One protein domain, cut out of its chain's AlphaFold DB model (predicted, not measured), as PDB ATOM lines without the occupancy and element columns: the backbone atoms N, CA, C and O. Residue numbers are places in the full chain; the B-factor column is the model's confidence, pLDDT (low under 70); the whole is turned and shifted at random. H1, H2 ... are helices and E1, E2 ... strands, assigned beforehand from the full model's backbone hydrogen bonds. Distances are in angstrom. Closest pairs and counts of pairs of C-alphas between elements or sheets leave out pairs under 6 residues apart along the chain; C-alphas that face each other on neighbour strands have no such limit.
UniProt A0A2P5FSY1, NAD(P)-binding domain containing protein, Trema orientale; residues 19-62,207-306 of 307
ATOM      1  N   ASP A  19     261.921 173.452 309.499       83.19
ATOM      2  CA  ASP A  19     262.561 172.609 310.520       83.19
ATOM      3  C   ASP A  19     261.715 172.507 311.800       83.19
ATOM      4  O   ASP A  19     261.617 171.445 312.422       83.19
ATOM      5  N   GLN A  20     261.057 173.601 312.202       84.88
ATOM      6  CA  GLN A  20     260.116 173.582 313.323       84.88
ATOM      7  C   GLN A  20     258.932 172.650 313.047       84.88
ATOM      8  O   GLN A  20     258.593 171.848 313.919       84.88
ATOM      9  N   PHE A  21     258.343 172.715 311.850       87.69
ATOM     10  CA  PHE A  21     257.238 171.840 311.458       87.69
ATOM     11  C   PHE A  21     257.656 170.373 311.357       87.69
ATOM     12  O   PHE A  21     256.928 169.514 311.852       87.69
ATOM     13  N   SER A  22     258.843 170.079 310.820       87.44
ATOM     14  CA  SER A  22     259.373 168.713 310.749       87.44
ATOM     15  C   SER A  22     259.494 168.077 312.135       87.44
ATOM     16  O   SER A  22     259.065 166.943 312.333       87.44
ATOM     17  N   ARG A  23     259.976 168.826 313.139       89.44
ATOM     18  CA  ARG A  23     260.039 168.334 314.530       89.44
ATOM     19  C   ARG A  23     258.661 168.023 315.111       89.44
ATOM     20  O   ARG A  23     258.523 167.059 315.857       89.44
ATOM     21  N   VAL A  24     257.648 168.831 314.790       91.75
ATOM     22  CA  VAL A  24     256.266 168.580 315.233       91.75
ATOM     23  C   VAL A  24     255.703 167.334 314.550       91.75
ATOM     24  O   VAL A  24     255.140 166.482 315.233       91.75
ATOM     25  N   ALA A  25     255.904 167.194 313.238       91.06
ATOM     26  CA  ALA A  25     255.422 166.058 312.454       91.06
ATOM     27  C   ALA A  25     256.037 164.713 312.887       91.06
ATOM     28  O   ALA A  25     255.395 163.676 312.746       91.06
ATOM     29  N   GLN A  26     257.251 164.731 313.444       90.06
ATOM     30  CA  GLN A  26     257.941 163.548 313.969       90.06
ATOM     31  C   GLN A  26     257.522 163.162 315.401       90.06
ATOM     32  O   GLN A  26     257.901 162.095 315.884       90.06
ATOM     33  N   HIS A  27     256.753 163.996 316.109       94.94
ATOM     34  CA  HIS A  27     256.295 163.662 317.459       94.94
ATOM     35  C   HIS A  27     255.271 162.515 317.406       94.94
ATOM     36  O   HIS A  27     254.315 162.577 316.649       94.94
ATOM     37  N   GLU A  28     255.379 161.523 318.300       94.06
ATOM     38  CA  GLU A  28     254.476 160.348 318.378       94.06
ATOM     39  C   GLU A  28     252.960 160.655 318.468       94.06
ATOM     40  O   GLU A  28     252.123 159.816 318.128       94.06
ATOM     41  N   ARG A  29     252.596 161.861 318.934       95.12
ATOM     42  CA  ARG A  29     251.208 162.336 319.066       95.12
ATOM     43  C   ARG A  29     250.726 163.090 317.825       95.12
ATOM     44  O   ARG A  29     249.574 163.506 317.778       95.12
ATOM     45  N   CYS A  30     251.599 163.289 316.845       95.31
ATOM     46  CA  CYS A  30     251.304 163.897 315.562       95.31
ATOM     47  C   CYS A  30     251.324 162.816 314.478       95.31
ATOM     48  O   CYS A  30     252.106 161.871 314.525       95.31
ATOM     49  N   ALA A  31     250.430 162.939 313.505       94.06
ATOM     50  CA  ALA A  31     250.416 162.086 312.329       94.06
ATOM     51  C   ALA A  31     250.076 162.942 311.110       94.06
ATOM     52  O   ALA A  31     249.229 163.833 311.183       94.06
ATOM     53  N   PHE A  32     250.747 162.660 309.997       94.81
ATOM     54  CA  PHE A  32     250.556 163.350 308.727       94.81
ATOM     55  C   PHE A  32     249.865 162.425 307.726       94.81
ATOM     56  O   PHE A  32     250.300 161.289 307.529       94.81
ATOM     57  N   PHE A  33     248.825 162.947 307.077       94.69
ATOM     58  CA  PHE A  33     248.025 162.256 306.069       94.69
ATOM     59  C   PHE A  33     248.053 163.063 304.770       94.69
ATOM     60  O   PHE A  33     247.154 163.854 304.492       94.69
ATOM     61  N   GLY A  34     249.124 162.910 303.994       93.12
ATOM     62  CA  GLY A  34     249.248 163.531 302.679       93.12
ATOM     63  C   GLY A  34     248.380 162.831 301.638       93.12
ATOM     64  O   GLY A  34     247.997 161.673 301.816       93.12
ATOM     65  N   ASN A  35     248.116 163.523 300.526       91.81
ATOM     66  CA  ASN A  35     247.262 163.032 299.437       91.81
ATOM     67  C   ASN A  35     245.809 162.735 299.877       91.81
ATOM     68  O   ASN A  35     245.146 161.856 299.331       91.81
ATOM     69  N   VAL A  36     245.313 163.470 300.877       93.62
ATOM     70  CA  VAL A  36     243.925 163.406 301.351       93.62
ATOM     71  C   VAL A  36     243.320 164.806 301.282       93.62
ATOM     72  O   VAL A  36     243.828 165.744 301.890       93.62
ATOM     73  N   THR A  37     242.215 164.935 300.556       91.94
ATOM     74  CA  THR A  37     241.535 166.197 300.266       91.94
ATOM     75  C   THR A  37     240.171 166.187 300.941       91.94
ATOM     76  O   THR A  37     239.316 165.347 300.634       91.94
ATOM     77  N   LEU A  38     239.978 167.128 301.866       90.94
ATOM     78  CA  LEU A  38     238.696 167.388 302.515       90.94
ATOM     79  C   LEU A  38     237.657 167.829 301.472       90.94
ATOM     80  O   LEU A  38     237.958 168.644 300.610       90.94
ATOM     81  N   GLY A  39     236.442 167.293 301.553       90.38
ATOM     82  CA  GLY A  39     235.363 167.527 300.588       90.38
ATOM     83  C   GLY A  39     235.357 166.552 299.406       90.38
ATOM     84  O   GLY A  39     234.293 166.322 298.840       90.38
ATOM     85  N   SER A  40     236.496 165.925 299.090       91.00
ATOM     86  CA  SER A  40     236.600 164.926 298.013       91.00
ATOM     87  C   SER A  40     236.658 163.500 298.557       91.00
ATOM     88  O   SER A  40     235.821 162.665 298.231       91.00
ATOM     89  N   PHE A  41     237.652 163.214 299.398       90.56
ATOM     90  CA  PHE A  41     237.927 161.866 299.907       90.56
ATOM     91  C   PHE A  41     237.301 161.608 301.280       90.56
ATOM     92  O   PHE A  41     236.939 160.479 301.613       90.56
ATOM     93  N   ILE A  42     237.151 162.671 302.066       93.75
ATOM     94  CA  ILE A  42     236.509 162.673 303.377       93.75
ATOM     95  C   ILE A  42     235.720 163.968 303.535       93.75
ATOM     96  O   ILE A  42     236.193 165.035 303.149       93.75
ATOM     97  N   SER A  43     234.515 163.893 304.089       93.94
ATOM     98  CA  SER A  43     233.698 165.069 304.384       93.94
ATOM     99  C   SER A  43     234.037 165.666 305.753       93.94
ATOM    100  O   SER A  43     234.555 164.994 306.648       93.94
ATOM    101  N   LEU A  44     233.686 166.939 305.957       91.88
ATOM    102  CA  LEU A  44     233.843 167.586 307.263       91.88
ATOM    103  C   LEU A  44     233.003 166.904 308.354       91.88
ATOM    104  O   LEU A  44     233.449 166.791 309.492       91.88
ATOM    105  N   SER A  45     231.804 166.424 308.008       90.94
ATOM    106  CA  SER A  45     230.931 165.718 308.953       90.94
ATOM    107  C   SER A  45     231.580 164.430 309.462       90.94
ATOM    108  O   SER A  45     231.603 164.194 310.666       90.94
ATOM    109  N   GLU A  46     232.184 163.646 308.566       93.44
ATOM    110  CA  GLU A  46     232.905 162.418 308.926       93.44
ATOM    111  C   GLU A  46     234.086 162.720 309.850       93.44
ATOM    112  O   GLU A  46     234.207 162.116 310.911       93.44
ATOM    113  N   LEU A  47     234.907 163.721 309.521       93.12
ATOM    114  CA  LEU A  47     236.007 164.160 310.387       93.12
ATOM    115  C   LEU A  47     235.531 164.549 311.793       93.12
ATOM    116  O   LEU A  47     236.156 164.178 312.784       93.12
ATOM    117  N   ARG A  48     234.395 165.240 311.902       91.25
ATOM    118  CA  ARG A  48     233.817 165.634 313.197       91.25
ATOM    119  C   ARG A  48     233.235 164.465 313.990       91.25
ATOM    120  O   ARG A  48     233.162 164.546 315.215       91.25
ATOM    121  N   GLN A  49     232.841 163.374 313.335       91.44
ATOM    122  CA  GLN A  49     232.450 162.139 314.022       91.44
ATOM    123  C   GLN A  49     233.672 161.388 314.570       91.44
ATOM    124  O   GLN A  49     233.580 160.743 315.612       91.44
ATOM    125  N   LEU A  50     234.823 161.512 313.905       94.06
ATOM    126  CA  LEU A  50     236.062 160.831 314.282       94.06
ATOM    127  C   LEU A  50     236.869 161.567 315.364       94.06
ATOM    128  O   LEU A  50     237.565 160.904 316.125       94.06
ATOM    129  N   TYR A  51     236.793 162.899 315.456       94.06
ATOM    130  CA  TYR A  51     237.638 163.710 316.351       94.06
ATOM    131  C   TYR A  51     236.834 164.617 317.282       94.06
ATOM    132  O   TYR A  51     235.781 165.129 316.901       94.06
ATOM    133  N   ASP A  52     237.327 164.846 318.501       92.12
ATOM    134  CA  ASP A  52     236.666 165.709 319.497       92.12
ATOM    135  C   ASP A  52     236.635 167.175 319.052       92.12
ATOM    136  O   ASP A  52     235.624 167.854 319.203       92.12
ATOM    137  N   ALA A  53     237.716 167.628 318.415       92.44
ATOM    138  CA  ALA A  53     237.818 168.937 317.793       92.44
ATOM    139  C   ALA A  53     238.434 168.830 316.394       92.44
ATOM    140  O   ALA A  53     239.364 168.055 316.162       92.44
ATOM    141  N   VAL A  54     237.943 169.655 315.471       93.75
ATOM    142  CA  VAL A  54     238.461 169.805 314.110       93.75
ATOM    143  C   VAL A  54     238.863 171.261 313.903       93.75
ATOM    144  O   VAL A  54     238.052 172.170 314.066       93.75
ATOM    145  N   LEU A  55     240.121 171.482 313.524       94.19
ATOM    146  CA  LEU A  55     240.663 172.800 313.201       94.19
ATOM    147  C   LEU A  55     240.898 172.909 311.693       94.19
ATOM    148  O   LEU A  55     241.732 172.199 311.136       94.19
ATOM    149  N   LEU A  56     240.195 173.828 311.035       93.62
ATOM    150  CA  LEU A  56     240.381 174.124 309.620       93.62
ATOM    151  C   LEU A  56     241.512 175.145 309.437       93.62
ATOM    152  O   LEU A  56     241.430 176.285 309.905       93.62
ATOM    153  N   ALA A  57     242.561 174.722 308.732       92.75
ATOM    154  CA  ALA A  57     243.779 175.496 308.496       92.75
ATOM    155  C   ALA A  57     244.227 175.477 307.018       92.75
ATOM    156  O   ALA A  57     245.409 175.632 306.727       92.75
ATOM    157  N   TYR A  58     243.295 175.292 306.074       87.69
ATOM    158  CA  TYR A  58     243.592 175.163 304.634       87.69
ATOM    159  C   TYR A  58     243.870 176.499 303.917       87.69
ATOM    160  O   TYR A  58     244.084 176.534 302.709       87.69
ATOM    161  N   GLY A  59     243.898 177.616 304.650       87.06
ATOM    162  CA  GLY A  59     244.205 178.929 304.088       87.06
ATOM    163  C   GLY A  59     243.071 179.481 303.224       87.06
ATOM    164  O   GLY A  59     241.911 179.433 303.621       87.06
ATOM    165  N   ALA A  60     243.419 180.072 302.082       77.69
ATOM    166  CA  ALA A  60     242.462 180.683 301.167       77.69
ATOM    167  C   ALA A  60     242.881 180.394 299.721       77.69
ATOM    168  O   ALA A  60     243.906 180.898 299.260       77.69
ATOM    169  N   GLU A  61     242.089 179.567 299.045       70.69
ATOM    170  CA  GLU A  61     242.439 178.937 297.767       70.69
ATOM    171  C   GLU A  61     241.996 179.747 296.537       70.69
ATOM    172  O   GLU A  61     242.574 179.604 295.463       70.69
ATOM    173  N   SER A  62     241.008 180.637 296.683       68.69
ATOM    174  CA  SER A  62     240.421 181.384 295.567       68.69
ATOM    175  C   SER A  62     241.036 182.771 295.350       68.69
ATOM    176  O   SER A  62     241.384 183.497 296.292       68.69
ATOM    177  N   TYR A 207     236.723 174.633 314.622       92.25
ATOM    178  CA  TYR A 207     237.572 175.813 314.758       92.25
ATOM    179  C   TYR A 207     238.206 176.184 313.419       92.25
ATOM    180  O   TYR A 207     238.350 175.355 312.521       92.25
ATOM    181  N   VAL A 208     238.648 177.434 313.300       91.56
ATOM    182  CA  VAL A 208     239.350 177.964 312.121       91.56
ATOM    183  C   VAL A 208     240.587 178.745 312.561       91.56
ATOM    184  O   VAL A 208     240.557 179.420 313.590       91.56
ATOM    185  N   CYS A 209     241.676 178.704 311.792       90.31
ATOM    186  CA  CYS A 209     242.846 179.557 312.031       90.31
ATOM    187  C   CYS A 209     243.510 180.032 310.728       90.31
ATOM    188  O   CYS A 209     243.083 179.707 309.618       90.31
ATOM    189  N   GLY A 210     244.549 180.860 310.863       87.69
ATOM    190  CA  GLY A 210     245.321 181.368 309.730       87.69
ATOM    191  C   GLY A 210     244.502 182.272 308.806       87.69
ATOM    192  O   GLY A 210     243.624 183.012 309.257       87.69
ATOM    193  N   TRP A 211     244.798 182.225 307.506       85.81
ATOM    194  CA  TRP A 211     244.111 183.050 306.506       85.81
ATOM    195  C   TRP A 211     242.636 182.707 306.326       85.81
ATOM    196  O   TRP A 211     241.868 183.588 305.959       85.81
ATOM    197  N   LEU A 212     242.214 181.483 306.655       85.12
ATOM    198  CA  LEU A 212     240.794 181.141 306.641       85.12
ATOM    199  C   LEU A 212     240.007 181.984 307.659       85.12
ATOM    200  O   LEU A 212     238.922 182.469 307.359       85.12
ATOM    201  N   LYS A 213     240.587 182.201 308.850       82.25
ATOM    202  CA  LYS A 213     240.000 183.009 309.933       82.25
ATOM    203  C   LYS A 213     240.180 184.517 309.728       82.25
ATOM    204  O   LYS A 213     239.326 185.294 310.142       82.25
ATOM    205  N   ARG A 214     241.324 184.943 309.185       80.06
ATOM    206  CA  ARG A 214     241.769 186.354 309.200       80.06
ATOM    207  C   ARG A 214     241.880 187.002 307.824       80.06
ATOM    208  O   ARG A 214     242.432 188.101 307.726       80.06
ATOM    209  N   GLU A 215     241.390 186.329 306.788       78.38
ATOM    210  CA  GLU A 215     241.636 186.668 305.385       78.38
ATOM    211  C   GLU A 215     243.126 186.549 305.012       78.38
ATOM    212  O   GLU A 215     244.001 186.343 305.856       78.38
ATOM    213  N   GLN A 216     243.435 186.708 303.723       72.69
ATOM    214  CA  GLN A 216     244.794 186.664 303.161       72.69
ATOM    215  C   GLN A 216     245.624 187.911 303.536       72.69
ATOM    216  O   GLN A 216     246.074 188.673 302.675       72.69
ATOM    217  N   THR A 217     245.786 188.183 304.832       71.88
ATOM    218  CA  THR A 217     246.551 189.325 305.343       71.88
ATOM    219  C   THR A 217     247.549 188.920 306.426       71.88
ATOM    220  O   THR A 217     247.307 188.025 307.236       71.88
ATOM    221  N   GLY A 218     248.691 189.611 306.438       71.62
ATOM    222  CA  GLY A 218     249.774 189.384 307.393       71.62
ATOM    223  C   GLY A 218     250.804 188.337 306.953       71.62
ATOM    224  O   GLY A 218     250.613 187.602 305.987       71.62
ATOM    225  N   ILE A 219     251.929 188.316 307.670       79.38
ATOM    226  CA  ILE A 219     253.081 187.423 307.446       79.38
ATOM    227  C   ILE A 219     252.951 186.119 308.252       79.38
ATOM    228  O   ILE A 219     252.070 186.011 309.108       79.38
ATOM    229  N   ILE A 220     253.871 185.165 308.060       78.06
ATOM    230  CA  ILE A 220     253.908 183.874 308.783       78.06
ATOM    231  C   ILE A 220     253.746 184.062 310.301       78.06
ATOM    232  O   ILE A 220     252.887 183.425 310.909       78.06
ATOM    233  N   GLY A 221     254.480 185.003 310.905       81.06
ATOM    234  CA  GLY A 221     254.389 185.280 312.346       81.06
ATOM    235  C   GLY A 221     252.992 185.706 312.815       81.06
ATOM    236  O   GLY A 221     252.571 185.360 313.910       81.06
ATOM    237  N   THR A 222     252.208 186.379 311.969       84.06
ATOM    238  CA  THR A 222     250.829 186.742 312.330       84.06
ATOM    239  C   THR A 222     249.890 185.531 312.360       84.06
ATOM    240  O   THR A 222     248.930 185.521 313.130       84.06
ATOM    241  N   ASN A 223     250.170 184.497 311.557       85.94
ATOM    242  CA  ASN A 223     249.424 183.239 311.600       85.94
ATOM    243  C   ASN A 223     249.769 182.420 312.848       85.94
ATOM    244  O   ASN A 223     248.887 181.735 313.357       85.94
ATOM    245  N   LEU A 224     250.995 182.542 313.373       87.00
ATOM    246  CA  LEU A 224     251.384 181.909 314.635       87.00
ATOM    247  C   LEU A 224     250.535 182.426 315.804       87.00
ATOM    248  O   LEU A 224     249.874 181.627 316.456       87.00
ATOM    249  N   TYR A 225     250.447 183.748 315.993       86.69
ATOM    250  CA  TYR A 225     249.600 184.332 317.047       86.69
ATOM    251  C   TYR A 225     248.126 183.929 316.903       86.69
ATOM    252  O   TYR A 225     247.464 183.567 317.872       86.69
ATOM    253  N   CYS A 226     247.611 183.920 315.671       88.94
ATOM    254  CA  CYS A 226     246.251 183.465 315.393       88.94
ATOM    255  C   CYS A 226     246.024 181.994 315.781       88.94
ATOM    256  O   CYS A 226     244.949 181.636 316.276       88.94
ATOM    257  N   ALA A 227     247.016 181.134 315.534       89.94
ATOM    258  CA  ALA A 227     246.968 179.731 315.917       89.94
ATOM    259  C   ALA A 227     247.016 179.570 317.444       89.94
ATOM    260  O   ALA A 227     246.211 178.815 317.981       89.94
ATOM    261  N   GLU A 228     247.868 180.325 318.145       92.25
ATOM    262  CA  GLU A 228     247.959 180.319 319.613       92.25
ATOM    263  C   GLU A 228     246.626 180.690 320.278       92.25
ATOM    264  O   GLU A 228     246.143 179.955 321.139       92.25
ATOM    265  N   GLU A 229     245.972 181.766 319.828       92.62
ATOM    266  CA  GLU A 229     244.642 182.161 320.319       92.62
ATOM    267  C   GLU A 229     243.587 181.067 320.095       92.62
ATOM    268  O   GLU A 229     242.718 180.816 320.936       92.62
ATOM    269  N   THR A 230     243.653 180.403 318.941       92.44
ATOM    270  CA  THR A 230     242.694 179.354 318.579       92.44
ATOM    271  C   THR A 230     242.916 178.101 319.427       92.44
ATOM    272  O   THR A 230     241.958 177.542 319.951       92.44
ATOM    273  N   VAL A 231     244.170 177.705 319.659       93.62
ATOM    274  CA  VAL A 231     244.523 176.588 320.550       93.62
ATOM    275  C   VAL A 231     244.157 176.889 322.005       93.62
ATOM    276  O   VAL A 231     243.695 175.990 322.711       93.62
ATOM    277  N   ALA A 232     244.307 178.136 322.459       93.25
ATOM    278  CA  ALA A 232     243.852 178.552 323.784       93.25
ATOM    279  C   ALA A 232     242.331 178.391 323.938       93.25
ATOM    280  O   ALA A 232     241.873 177.895 324.965       93.25
ATOM    281  N   SER A 233     241.567 178.728 322.892       91.88
ATOM    282  CA  SER A 233     240.111 178.539 322.857       91.88
ATOM    283  C   SER A 233     239.735 177.053 322.915       91.88
ATOM    284  O   SER A 233     238.971 176.653 323.785       91.88
ATOM    285  N   ILE A 234     240.365 176.213 322.080       92.00
ATOM    286  CA  ILE A 234     240.175 174.749 322.107       92.00
ATOM    287  C   ILE A 234     240.474 174.195 323.504       92.00
ATOM    288  O   ILE A 234     239.710 173.407 324.051       92.00
ATOM    289  N   SER A 235     241.584 174.619 324.111       93.00
ATOM    290  CA  SER A 235     242.002 174.149 325.436       93.00
ATOM    291  C   SER A 235     241.009 174.529 326.535       93.00
ATOM    292  O   SER A 235     240.825 173.765 327.482       93.00
ATOM    293  N   GLU A 236     240.387 175.702 326.438       92.31
ATOM    294  CA  GLU A 236     239.344 176.135 327.367       92.31
ATOM    295  C   GLU A 236     238.068 175.303 327.200       92.31
ATOM    296  O   GLU A 236     237.498 174.850 328.193       92.31
ATOM    297  N   ASP A 237     237.669 175.016 325.962       89.94
ATOM    298  CA  ASP A 237     236.498 174.186 325.674       89.94
ATOM    299  C   ASP A 237     236.699 172.734 326.140       89.94
ATOM    300  O   ASP A 237     235.792 172.151 326.741       89.94
ATOM    301  N   VAL A 238     237.915 172.181 325.993       88.44
ATOM    302  CA  VAL A 238     238.292 170.883 326.591       88.44
ATOM    303  C   VAL A 238     238.117 170.922 328.112       88.44
ATOM    304  O   VAL A 238     237.484 170.033 328.678       88.44
ATOM    305  N   LYS A 239     238.650 171.948 328.794       90.50
ATOM    306  CA  LYS A 239     238.558 172.073 330.265       90.50
ATOM    307  C   LYS A 239     237.117 172.199 330.754       90.50
ATOM    308  O   LYS A 239     236.804 171.722 331.842       90.50
ATOM    309  N   ARG A 240     236.256 172.841 329.965       88.38
ATOM    310  CA  ARG A 240     234.824 172.996 330.253       88.38
ATOM    311  C   ARG A 240     233.995 171.761 329.897       88.38
ATOM    312  O   ARG A 240     232.817 171.727 330.233       88.38
ATOM    313  N   GLY A 241     234.588 170.761 329.241       86.12
ATOM    314  CA  GLY A 241     233.886 169.556 328.799       86.12
ATOM    315  C   GLY A 241     232.955 169.782 327.604       86.12
ATOM    316  O   GLY A 241     232.065 168.968 327.385       86.12
ATOM    317  N   LEU A 242     233.161 170.854 326.829       83.25
ATOM    318  CA  LEU A 242     232.341 171.249 325.668       83.25
ATOM    319  C   LEU A 242     232.747 170.544 324.362       83.25
ATOM    320  O   LEU A 242     232.387 170.970 323.278       83.25
ATOM    321  N   LEU A 243     233.617 169.540 324.431       80.00
ATOM    322  CA  LEU A 243     234.098 168.801 323.255       80.00
ATOM    323  C   LEU A 243     233.806 167.304 323.356       80.00
ATOM    324  O   LEU A 243     234.160 166.532 322.467       80.00
ATOM    325  N   GLY A 244     233.147 166.893 324.444       65.56
ATOM    326  CA  GLY A 244     232.707 165.522 324.639       65.56
ATOM    327  C   GLY A 244     231.543 165.194 323.711       65.56
ATOM    328  O   GLY A 244     230.593 165.963 323.586       65.56
ATOM    329  N   SER A 245     231.598 164.027 323.069       61.25
ATOM    330  CA  SER A 245     230.446 163.506 322.337       61.25
ATOM    331  C   SER A 245     229.239 163.369 323.271       61.25
ATOM    332  O   SER A 245     229.377 162.943 324.417       61.25
ATOM    333  N   SER A 246     228.031 163.628 322.766       57.62
ATOM    334  CA  SER A 246     226.797 163.231 323.461       57.62
ATOM    335  C   SER A 246     226.695 161.703 323.634       57.62
ATOM    336  O   SER A 246     225.873 161.221 324.411       57.62
ATOM    337  N   SER A 247     227.520 160.930 322.912       61.59
ATOM    338  CA  SER A 247     227.675 159.482 323.078       61.59
ATOM    339  C   SER A 247     228.705 159.136 324.154       61.59
ATOM    340  O   SER A 247     229.803 159.680 324.167       61.59
ATOM    341  N   SER A 248     228.416 158.122 324.969       63.47
ATOM    342  CA  SER A 248     229.321 157.592 326.003       63.47
ATOM    343  C   SER A 248     230.576 156.873 325.475       63.47
ATOM    344  O   SER A 248     231.428 156.486 326.273       63.47
ATOM    345  N   LEU A 249     230.694 156.665 324.159       76.50
ATOM    346  CA  LEU A 249     231.839 155.998 323.538       76.50
ATOM    347  C   LEU A 249     232.919 157.009 323.110       76.50
ATOM    348  O   LEU A 249     232.567 158.055 322.556       76.50
ATOM    349  N   PRO A 250     234.215 156.697 323.313       84.12
ATOM    350  CA  PRO A 250     235.318 157.507 322.804       84.12
ATOM    351  C   PRO A 250     235.271 157.622 321.281       84.12
ATOM    352  O   PRO A 250     234.971 156.645 320.589       84.12
ATOM    353  N   LYS A 251     235.615 158.800 320.751       90.81
ATOM    354  CA  LYS A 251     235.769 158.959 319.307       90.81
ATOM    355  C   LYS A 251     237.006 158.184 318.819       90.81
ATOM    356  O   LYS A 251     238.034 158.185 319.497       90.81
ATOM    357  N   PRO A 252     236.935 157.524 317.651       94.00
ATOM    358  CA  PRO A 252     237.984 156.610 317.185       94.00
ATOM    359  C   PRO A 252     239.252 157.321 316.674       94.00
ATOM    360  O   PRO A 252     240.278 156.676 316.452       94.00
ATOM    361  N   GLY A 253     239.202 158.639 316.464       94.69
ATOM    362  CA  GLY A 253     240.348 159.472 316.116       94.69
ATOM    363  C   GLY A 253     241.135 158.956 314.913       94.69
ATOM    364  O   GLY A 253     240.587 158.627 313.861       94.69
ATOM    365  N   ARG A 254     242.457 158.874 315.098       95.12
ATOM    366  CA  ARG A 254     243.430 158.445 314.085       95.12
ATOM    367  C   ARG A 254     243.130 157.062 313.501       95.12
ATOM    368  O   ARG A 254     243.282 156.877 312.299       95.12
ATOM    369  N   GLU A 255     242.764 156.101 314.341       95.31
ATOM    370  CA  GLU A 255     242.537 154.715 313.909       95.31
ATOM    371  C   GLU A 255     241.266 154.617 313.067       95.31
ATOM    372  O   GLU A 255     241.286 154.018 311.994       95.31
ATOM    373  N   GLY A 256     240.198 155.305 313.487       95.94
ATOM    374  CA  GLY A 256     238.972 155.405 312.698       95.94
ATOM    375  C   GLY A 256     239.183 156.107 311.357       95.94
ATOM    376  O   GLY A 256     238.627 155.675 310.351       95.94
ATOM    377  N   LEU A 257     240.020 157.150 311.319       96.25
ATOM    378  CA  LEU A 257     240.374 157.817 310.066       96.25
ATOM    379  C   LEU A 257     241.133 156.884 309.116       96.25
ATOM    380  O   LEU A 257     240.803 156.826 307.936       96.25
ATOM    381  N   LEU A 258     242.131 156.151 309.616       95.81
ATOM    382  CA  LEU A 258     242.886 155.189 308.807       95.81
ATOM    383  C   LEU A 258     241.979 154.104 308.231       95.81
ATOM    384  O   LEU A 258     242.053 153.851 307.033       95.81
ATOM    385  N   GLN A 259     241.098 153.527 309.054       96.44
ATOM    386  CA  GLN A 259     240.140 152.521 308.599       96.44
ATOM    387  C   GLN A 259     239.218 153.082 307.510       96.44
ATOM    388  O   GLN A 259     239.067 152.472 306.460       96.44
ATOM    389  N   LEU A 260     238.659 154.279 307.721       96.50
ATOM    390  CA  LEU A 260     237.762 154.915 306.754       96.50
ATOM    391  C   LEU A 260     238.442 155.168 305.399       96.50
ATOM    392  O   LEU A 260     237.817 155.023 304.349       96.50
ATOM    393  N   LEU A 261     239.708 155.591 305.419       96.06
ATOM    394  CA  LEU A 261     240.479 155.838 304.202       96.06
ATOM    395  C   LEU A 261     240.861 154.522 303.504       96.06
ATOM    396  O   LEU A 261     240.795 154.460 302.277       96.06
ATOM    397  N   ASP A 262     241.193 153.474 304.264       95.62
ATOM    398  CA  ASP A 262     241.504 152.136 303.746       95.62
ATOM    399  C   ASP A 262     240.281 151.464 303.101       95.62
ATOM    400  O   ASP A 262     240.359 151.003 301.961       95.62
ATOM    401  N   ASP A 263     239.113 151.540 303.749       96.50
ATOM    402  CA  ASP A 263     237.835 151.035 303.224       96.50
ATOM    403  C   ASP A 263     237.479 151.667 301.867       96.50
ATOM    404  O   ASP A 263     236.844 151.051 301.009       96.50
ATOM    405  N   ARG A 264     237.913 152.914 301.650       96.12
ATOM    406  CA  ARG A 264     237.736 153.664 300.397       96.12
ATOM    407  C   ARG A 264     238.880 153.469 299.406       96.12
ATOM    408  O   ARG A 264     238.877 154.101 298.350       96.12
ATOM    409  N   SER A 265     239.863 152.634 299.734       95.38
ATOM    410  CA  SER A 265     241.087 152.436 298.951       95.38
ATOM    411  C   SER A 265     241.829 153.752 298.662       95.38
ATOM    412  O   SER A 265     242.458 153.915 297.611       95.38
ATOM    413  N   ILE A 266     241.753 154.719 299.585       93.75
ATOM    414  CA  ILE A 266     242.451 156.001 299.474       93.75
ATOM    415  C   ILE A 266     243.890 155.808 299.926       93.75
ATOM    416  O   ILE A 266     244.186 155.490 301.078       93.75
ATOM    417  N   ARG A 267     244.820 156.075 299.012       89.69
ATOM    418  CA  ARG A 267     246.244 155.990 299.308       89.69
ATOM    419  C   ARG A 267     246.723 157.223 300.072       89.69
ATOM    420  O   ARG A 267     246.962 158.277 299.481       89.69
ATOM    421  N   VAL A 268     246.941 157.037 301.367       93.44
ATOM    422  CA  VAL A 268     247.556 158.025 302.257       93.44
ATOM    423  C   VAL A 268     249.072 158.056 302.060       93.44
ATOM    424  O   VAL A 268     249.723 157.011 301.998       93.44
ATOM    425  N   LEU A 269     249.647 159.257 302.004       93.88
ATOM    426  CA  LEU A 269     251.095 159.452 302.063       93.88
ATOM    427  C   LEU A 269     251.519 159.848 303.488       93.88
ATOM    428  O   LEU A 269     251.143 160.929 303.944       93.88
ATOM    429  N   PRO A 270     252.295 159.013 304.204       93.19
ATOM    430  CA  PRO A 270     252.814 159.372 305.522       93.19
ATOM    431  C   PRO A 270     253.901 160.451 305.414       93.19
ATOM    432  O   PRO A 270     254.435 160.708 304.334       93.19
ATOM    433  N   PHE A 271     254.291 161.046 306.547       93.81
ATOM    434  CA  PHE A 271     255.345 162.073 306.569       93.81
ATOM    435  C   PHE A 271     256.669 161.573 305.970       93.81
ATOM    436  O   PHE A 271     257.336 162.302 305.244       93.81
ATOM    437  N   SER A 272     257.000 160.295 306.165       92.81
ATOM    438  CA  SER A 272     258.197 159.679 305.581       92.81
ATOM    439  C   SER A 272     258.187 159.624 304.050       92.81
ATOM    440  O   SER A 272     259.244 159.545 303.429       92.81
ATOM    441  N   ALA A 273     257.015 159.677 303.409       93.75
ATOM    442  CA  ALA A 273     256.923 159.809 301.958       93.75
ATOM    443  C   ALA A 273     257.260 161.238 301.502       93.75
ATOM    444  O   ALA A 273     257.951 161.410 300.500       93.75
ATOM    445  N   TRP A 274     256.841 162.250 302.270       92.56
ATOM    446  CA  TRP A 274     257.281 163.632 302.066       92.56
ATOM    447  C   TRP A 274     258.793 163.777 302.276       92.56
ATOM    448  O   TRP A 274     259.451 164.385 301.442       92.56
ATOM    449  N   GLU A 275     259.374 163.156 303.309       92.56
ATOM    450  CA  GLU A 275     260.829 163.184 303.551       92.56
ATOM    451  C   GLU A 275     261.639 162.620 302.367       92.56
ATOM    452  O   GLU A 275     262.720 163.126 302.061       92.56
ATOM    453  N   LYS A 276     261.111 161.620 301.643       95.00
ATOM    454  CA  LYS A 276     261.735 161.106 300.409       95.00
ATOM    455  C   LYS A 276     261.734 162.143 299.287       95.00
ATOM    456  O   LYS A 276     262.778 162.356 298.678       95.00
ATOM    457  N   ILE A 277     260.594 162.795 299.045       93.19
ATOM    458  CA  ILE A 277     260.480 163.899 298.074       93.19
ATOM    459  C   ILE A 277     261.472 165.005 298.441       93.19
ATOM    460  O   ILE A 277     262.280 165.434 297.627       93.19
ATOM    461  N   ASP A 278     261.450 165.414 299.704       92.06
ATOM    462  CA  ASP A 278     262.277 166.472 300.262       92.06
ATOM    463  C   ASP A 278     263.787 166.174 300.132       92.06
ATOM    464  O   ASP A 278     264.591 167.077 299.882       92.06
ATOM    465  N   SER A 279     264.183 164.907 300.276       93.44
ATOM    466  CA  SER A 279     265.554 164.433 300.062       93.44
ATOM    467  C   SER A 279     265.946 164.440 298.584       93.44
ATOM    468  O   SER A 279     267.025 164.933 298.253       93.44
ATOM    469  N   GLU A 280     265.089 163.926 297.700       94.62
ATOM    470  CA  GLU A 280     265.343 163.886 296.255       94.62
ATOM    471  C   GLU A 280     265.524 165.300 295.696       94.62
ATOM    472  O   GLU A 280     266.525 165.601 295.048       94.62
ATOM    473  N   GLU A 281     264.607 166.209 296.028       91.94
ATOM    474  CA  GLU A 281     264.643 167.588 295.547       91.94
ATOM    475  C   GLU A 281     265.920 168.325 295.991       91.94
ATOM    476  O   GLU A 281     266.511 169.099 295.229       91.94
ATOM    477  N   ARG A 282     266.397 168.084 297.222       89.94
ATOM    478  CA  ARG A 282     267.678 168.641 297.695       89.94
ATOM    479  C   ARG A 282     268.878 167.997 297.011       89.94
ATOM    480  O   ARG A 282     269.827 168.709 296.691       89.94
ATOM    481  N   MET A 283     268.844 166.688 296.775       93.69
ATOM    482  CA  MET A 283     269.914 165.975 296.077       93.69
ATOM    483  C   MET A 283     270.079 166.500 294.645       93.69
ATOM    484  O   MET A 283     271.182 166.892 294.264       93.69
ATOM    485  N   VAL A 284     268.985 166.581 293.879       90.75
ATOM    486  CA  VAL A 284     268.989 167.124 292.510       90.75
ATOM    487  C   VAL A 284     269.406 168.596 292.510       90.75
ATOM    488  O   VAL A 284     270.216 169.014 291.681       90.75
ATOM    489  N   GLY A 285     268.923 169.379 293.480       88.19
ATOM    490  CA  GLY A 285     269.370 170.756 293.683       88.19
ATOM    491  C   GLY A 285     270.885 170.859 293.859       88.19
ATOM    492  O   GLY A 285     271.527 171.655 293.173       88.19
ATOM    493  N   GLY A 286     271.463 170.017 294.721       88.75
ATOM    494  CA  GLY A 286     272.896 169.999 295.011       88.75
ATOM    495  C   GLY A 286     273.765 169.746 293.779       88.75
ATOM    496  O   GLY A 286     274.790 170.405 293.619       88.75
ATOM    497  N   ILE A 287     273.323 168.876 292.863       91.12
ATOM    498  CA  ILE A 287     274.001 168.625 291.575       91.12
ATOM    499  C   ILE A 287     274.078 169.909 290.729       91.12
ATOM    500  O   ILE A 287     275.071 170.149 290.045       91.12
ATOM    501  N   ASN A 288     273.060 170.765 290.820       82.00
ATOM    502  CA  ASN A 288     272.937 172.006 290.058       82.00
ATOM    503  C   ASN A 288     273.399 173.258 290.829       82.00
ATOM    504  O   ASN A 288     273.079 174.372 290.417       82.00
ATOM    505  N   ASN A 289     274.122 173.105 291.949       84.50
ATOM    506  CA  ASN A 289     274.505 174.203 292.853       84.50
ATOM    507  C   ASN A 289     273.314 175.038 293.366       84.50
ATOM    508  O   ASN A 289     273.437 176.233 293.637       84.50
ATOM    509  N   LYS A 290     272.150 174.405 293.513       79.31
ATOM    510  CA  LYS A 290     270.938 174.985 294.098       79.31
ATOM    511  C   LYS A 290     270.663 174.334 295.459       79.31
ATOM    512  O   LYS A 290     271.000 173.173 295.667       79.31
ATOM    513  N   PRO A 291     269.978 175.021 296.387       80.88
ATOM    514  CA  PRO A 291     269.535 174.387 297.632       80.88
ATOM    515  C   PRO A 291     268.492 173.281 297.392       80.88
ATOM    516  O   PRO A 291     268.310 172.407 298.237       80.88
ATOM    517  N   ARG A 292     267.770 173.359 296.267       86.50
ATOM    518  CA  ARG A 292     266.686 172.460 295.870       86.50
ATOM    519  C   ARG A 292     266.403 172.587 294.372       86.50
ATOM    520  O   ARG A 292     266.458 173.695 293.840       86.50
ATOM    521  N   GLU A 293     266.019 171.485 293.743       86.94
ATOM    522  CA  GLU A 293     265.291 171.451 292.474       86.94
ATOM    523  C   GLU A 293     263.952 170.748 292.715       86.94
ATOM    524  O   GLU A 293     263.945 169.637 293.235       86.94
ATOM    525  N   LYS A 294     262.826 171.413 292.439       87.06
ATOM    526  CA  LYS A 294     261.505 170.869 292.788       87.06
ATOM    527  C   LYS A 294     261.026 169.841 291.767       87.06
ATOM    528  O   LYS A 294     261.184 170.054 290.568       87.06
ATOM    529  N   LEU A 295     260.375 168.782 292.244       89.88
ATOM    530  CA  LEU A 295     259.608 167.868 291.403       89.88
ATOM    531  C   LEU A 295     258.304 168.567 291.029       89.88
ATOM    532  O   LEU A 295     257.469 168.864 291.884       89.88
ATOM    533  N   ALA A 296     258.159 168.881 289.749       88.56
ATOM    534  CA  ALA A 296     257.162 169.835 289.290       88.56
ATOM    535  C   ALA A 296     255.893 169.142 288.765       88.56
ATOM    536  O   ALA A 296     254.965 169.802 288.313       88.56
ATOM    537  N   THR A 297     255.817 167.810 288.817       91.44
ATOM    538  CA  THR A 297     254.638 167.051 288.382       91.44
ATOM    539  C   THR A 297     254.137 166.089 289.455       91.44
ATOM    540  O   THR A 297     254.901 165.553 290.262       91.44
ATOM    541  N   TRP A 298     252.828 165.817 289.441       91.31
ATOM    542  CA  TRP A 298     252.225 164.812 290.321       91.31
ATOM    543  C   TRP A 298     252.812 163.417 290.100       91.31
ATOM    544  O   TRP A 298     252.957 162.659 291.055       91.31
ATOM    545  N   GLU A 299     253.158 163.074 288.859       93.06
ATOM    546  CA  GLU A 299     253.769 161.787 288.531       93.06
ATOM    547  C   GLU A 299     255.126 161.619 289.225       93.06
ATOM    548  O   GLU A 299     255.338 160.620 289.914       93.06
ATOM    549  N   GLU A 300     256.012 162.613 289.117       93.56
ATOM    550  CA  GLU A 300     257.326 162.602 289.770       93.56
ATOM    551  C   GLU A 300     257.205 162.549 291.295       93.56
ATOM    552  O   GLU A 300     257.848 161.714 291.936       93.56
ATOM    553  N   LEU A 301     256.348 163.402 291.871       92.31
ATOM    554  CA  LEU A 301     256.113 163.448 293.315       92.31
ATOM    555  C   LEU A 301     255.637 162.096 293.842       92.31
ATOM    556  O   LEU A 301     256.174 161.578 294.822       92.31
ATOM    557  N   LEU A 302     254.642 161.501 293.183       92.44
ATOM    558  CA  LEU A 302     254.089 160.223 293.606       92.44
ATOM    559  C   LEU A 302     255.100 159.087 293.434       92.44
ATOM    560  O   LEU A 302     255.227 158.260 294.337       92.44
ATOM    561  N   LYS A 303     255.851 159.066 292.329       93.75
ATOM    562  CA  LYS A 303     256.913 158.081 292.089       93.75
ATOM    563  C   LYS A 303     257.951 158.099 293.215       93.75
ATOM    564  O   LYS A 303     258.260 157.058 293.791       93.75
ATOM    565  N   VAL A 304     258.443 159.279 293.593       93.94
ATOM    566  CA  VAL A 304     259.454 159.428 294.661       93.94
ATOM    567  C   VAL A 304     258.876 159.148 296.049       93.94
ATOM    568  O   VAL A 304     259.534 158.525 296.886       93.94
ATOM    569  N   ALA A 305     257.607 159.493 296.280       90.38
ATOM    570  CA  ALA A 305     256.870 159.094 297.479       90.38
ATOM    571  C   ALA A 305     256.728 157.559 297.628       90.38
ATOM    572  O   ALA A 305     256.324 157.075 298.690       90.38
ATOM    573  N   GLY A 306     257.095 156.786 296.599       81.56
ATOM    574  CA  GLY A 306     257.086 155.325 296.577       81.56
ATOM    575  C   GLY A 306     255.838 154.739 295.923       81.56
ATOM    576  O   GLY A 306     255.350 153.704 296.386       81.56
TER     577      GLY A 306
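What this domain is: This is residues 19 to 62 and 207 to 306 of the 307 residues of the protein "NAD(P)-binding domain containing protein" of Trema orientale (UniProt A0A2P5FSY1). The domain is a loose frame of helices with few contacts: H2 and H5 meet on one side, the long helix H4 with short H3 makes another side, and the small strand E1 lies between them. H6, with H7 packed crosswise on it, makes one end of the long axis, and the link from H4 to H5 reaches to the other. The printed part has 144 residues with seven named helices and one named strand, in the order H1, H2, E1, H3, H4, H5, H6, H7, and its class is mostly helix. The whole is loose, with a radius of gyration of the C-alphas of 18.0 A, and spans 56 by 40 by 32 A.

Where its parts are: H1 takes residues 19 to 25, 9.9 A long, beginning at C-alpha 19 at (262.561, 172.609, 310.520). H2 is residues 44 to 50, 10.0 A, and strand E1 is residues 54 to 56, 6.5 A. After the cut come H3, residues 210 to 214, 6.1 A, and H4, residues 220 to 240, 30.7 A, which ends at C-alpha 240 at (234.824, 172.996, 330.253). H5 is residues 253 to 263, 15.6 A, and H6 is residues 271 to 287, 24.8 A. H7, residues 298 to 304, is 10.0 A long and ends at C-alpha 304 at (259.454, 159.428, 294.661).

How they stand to each other: H1 touches no helix; it is close to H6 but not clearly touching, with the closest C-alphas, of Ala 25 and Phe 271, 7.1 A apart, at a shallow tilt of 26 degrees, opposite ways. H2 touches H5, the closest C-alphas being those of Leu 50 and Gly 253 at 4.9 A, at a steep tilt of 63 degrees, opposite ways. E1 pairs with no named strand, but its residues 55 to 56 pair with residues 207 to 208, parallel. E1 and H4 are near each other, with 5 pairs of C-alphas within 10 A. H4 touches H3 with residues 223 to 227 alone, the closest C-alphas being those of Gly 210 and Asn 223 at 4.9 A. H6 touches H7 with residues 273 to 280 alone; the closest C-alphas, of Ile 277 and Val 304, are 5.7 A apart, and the helices stand about perpendicular, at 87 degrees. Among the pairs that are apart are H4 and H6, and H1 and H4. In H1 to H7 every O i to N i+4 pair is within hydrogen-bond range.

The domain as a whole: The two C-alphas farthest apart are those of Ser 248 and Asn 289, at 58.5 A. Residues 63 to 206 are not printed, and C-alphas 62 and 207 are 20.2 A apart across the cut. The links H1 to H2, 18 residues, and H4 to H5, 12 residues, are long. The mean pLDDT of the printed part is 88.8; residue 62 and residues 244 to 248 are under 70.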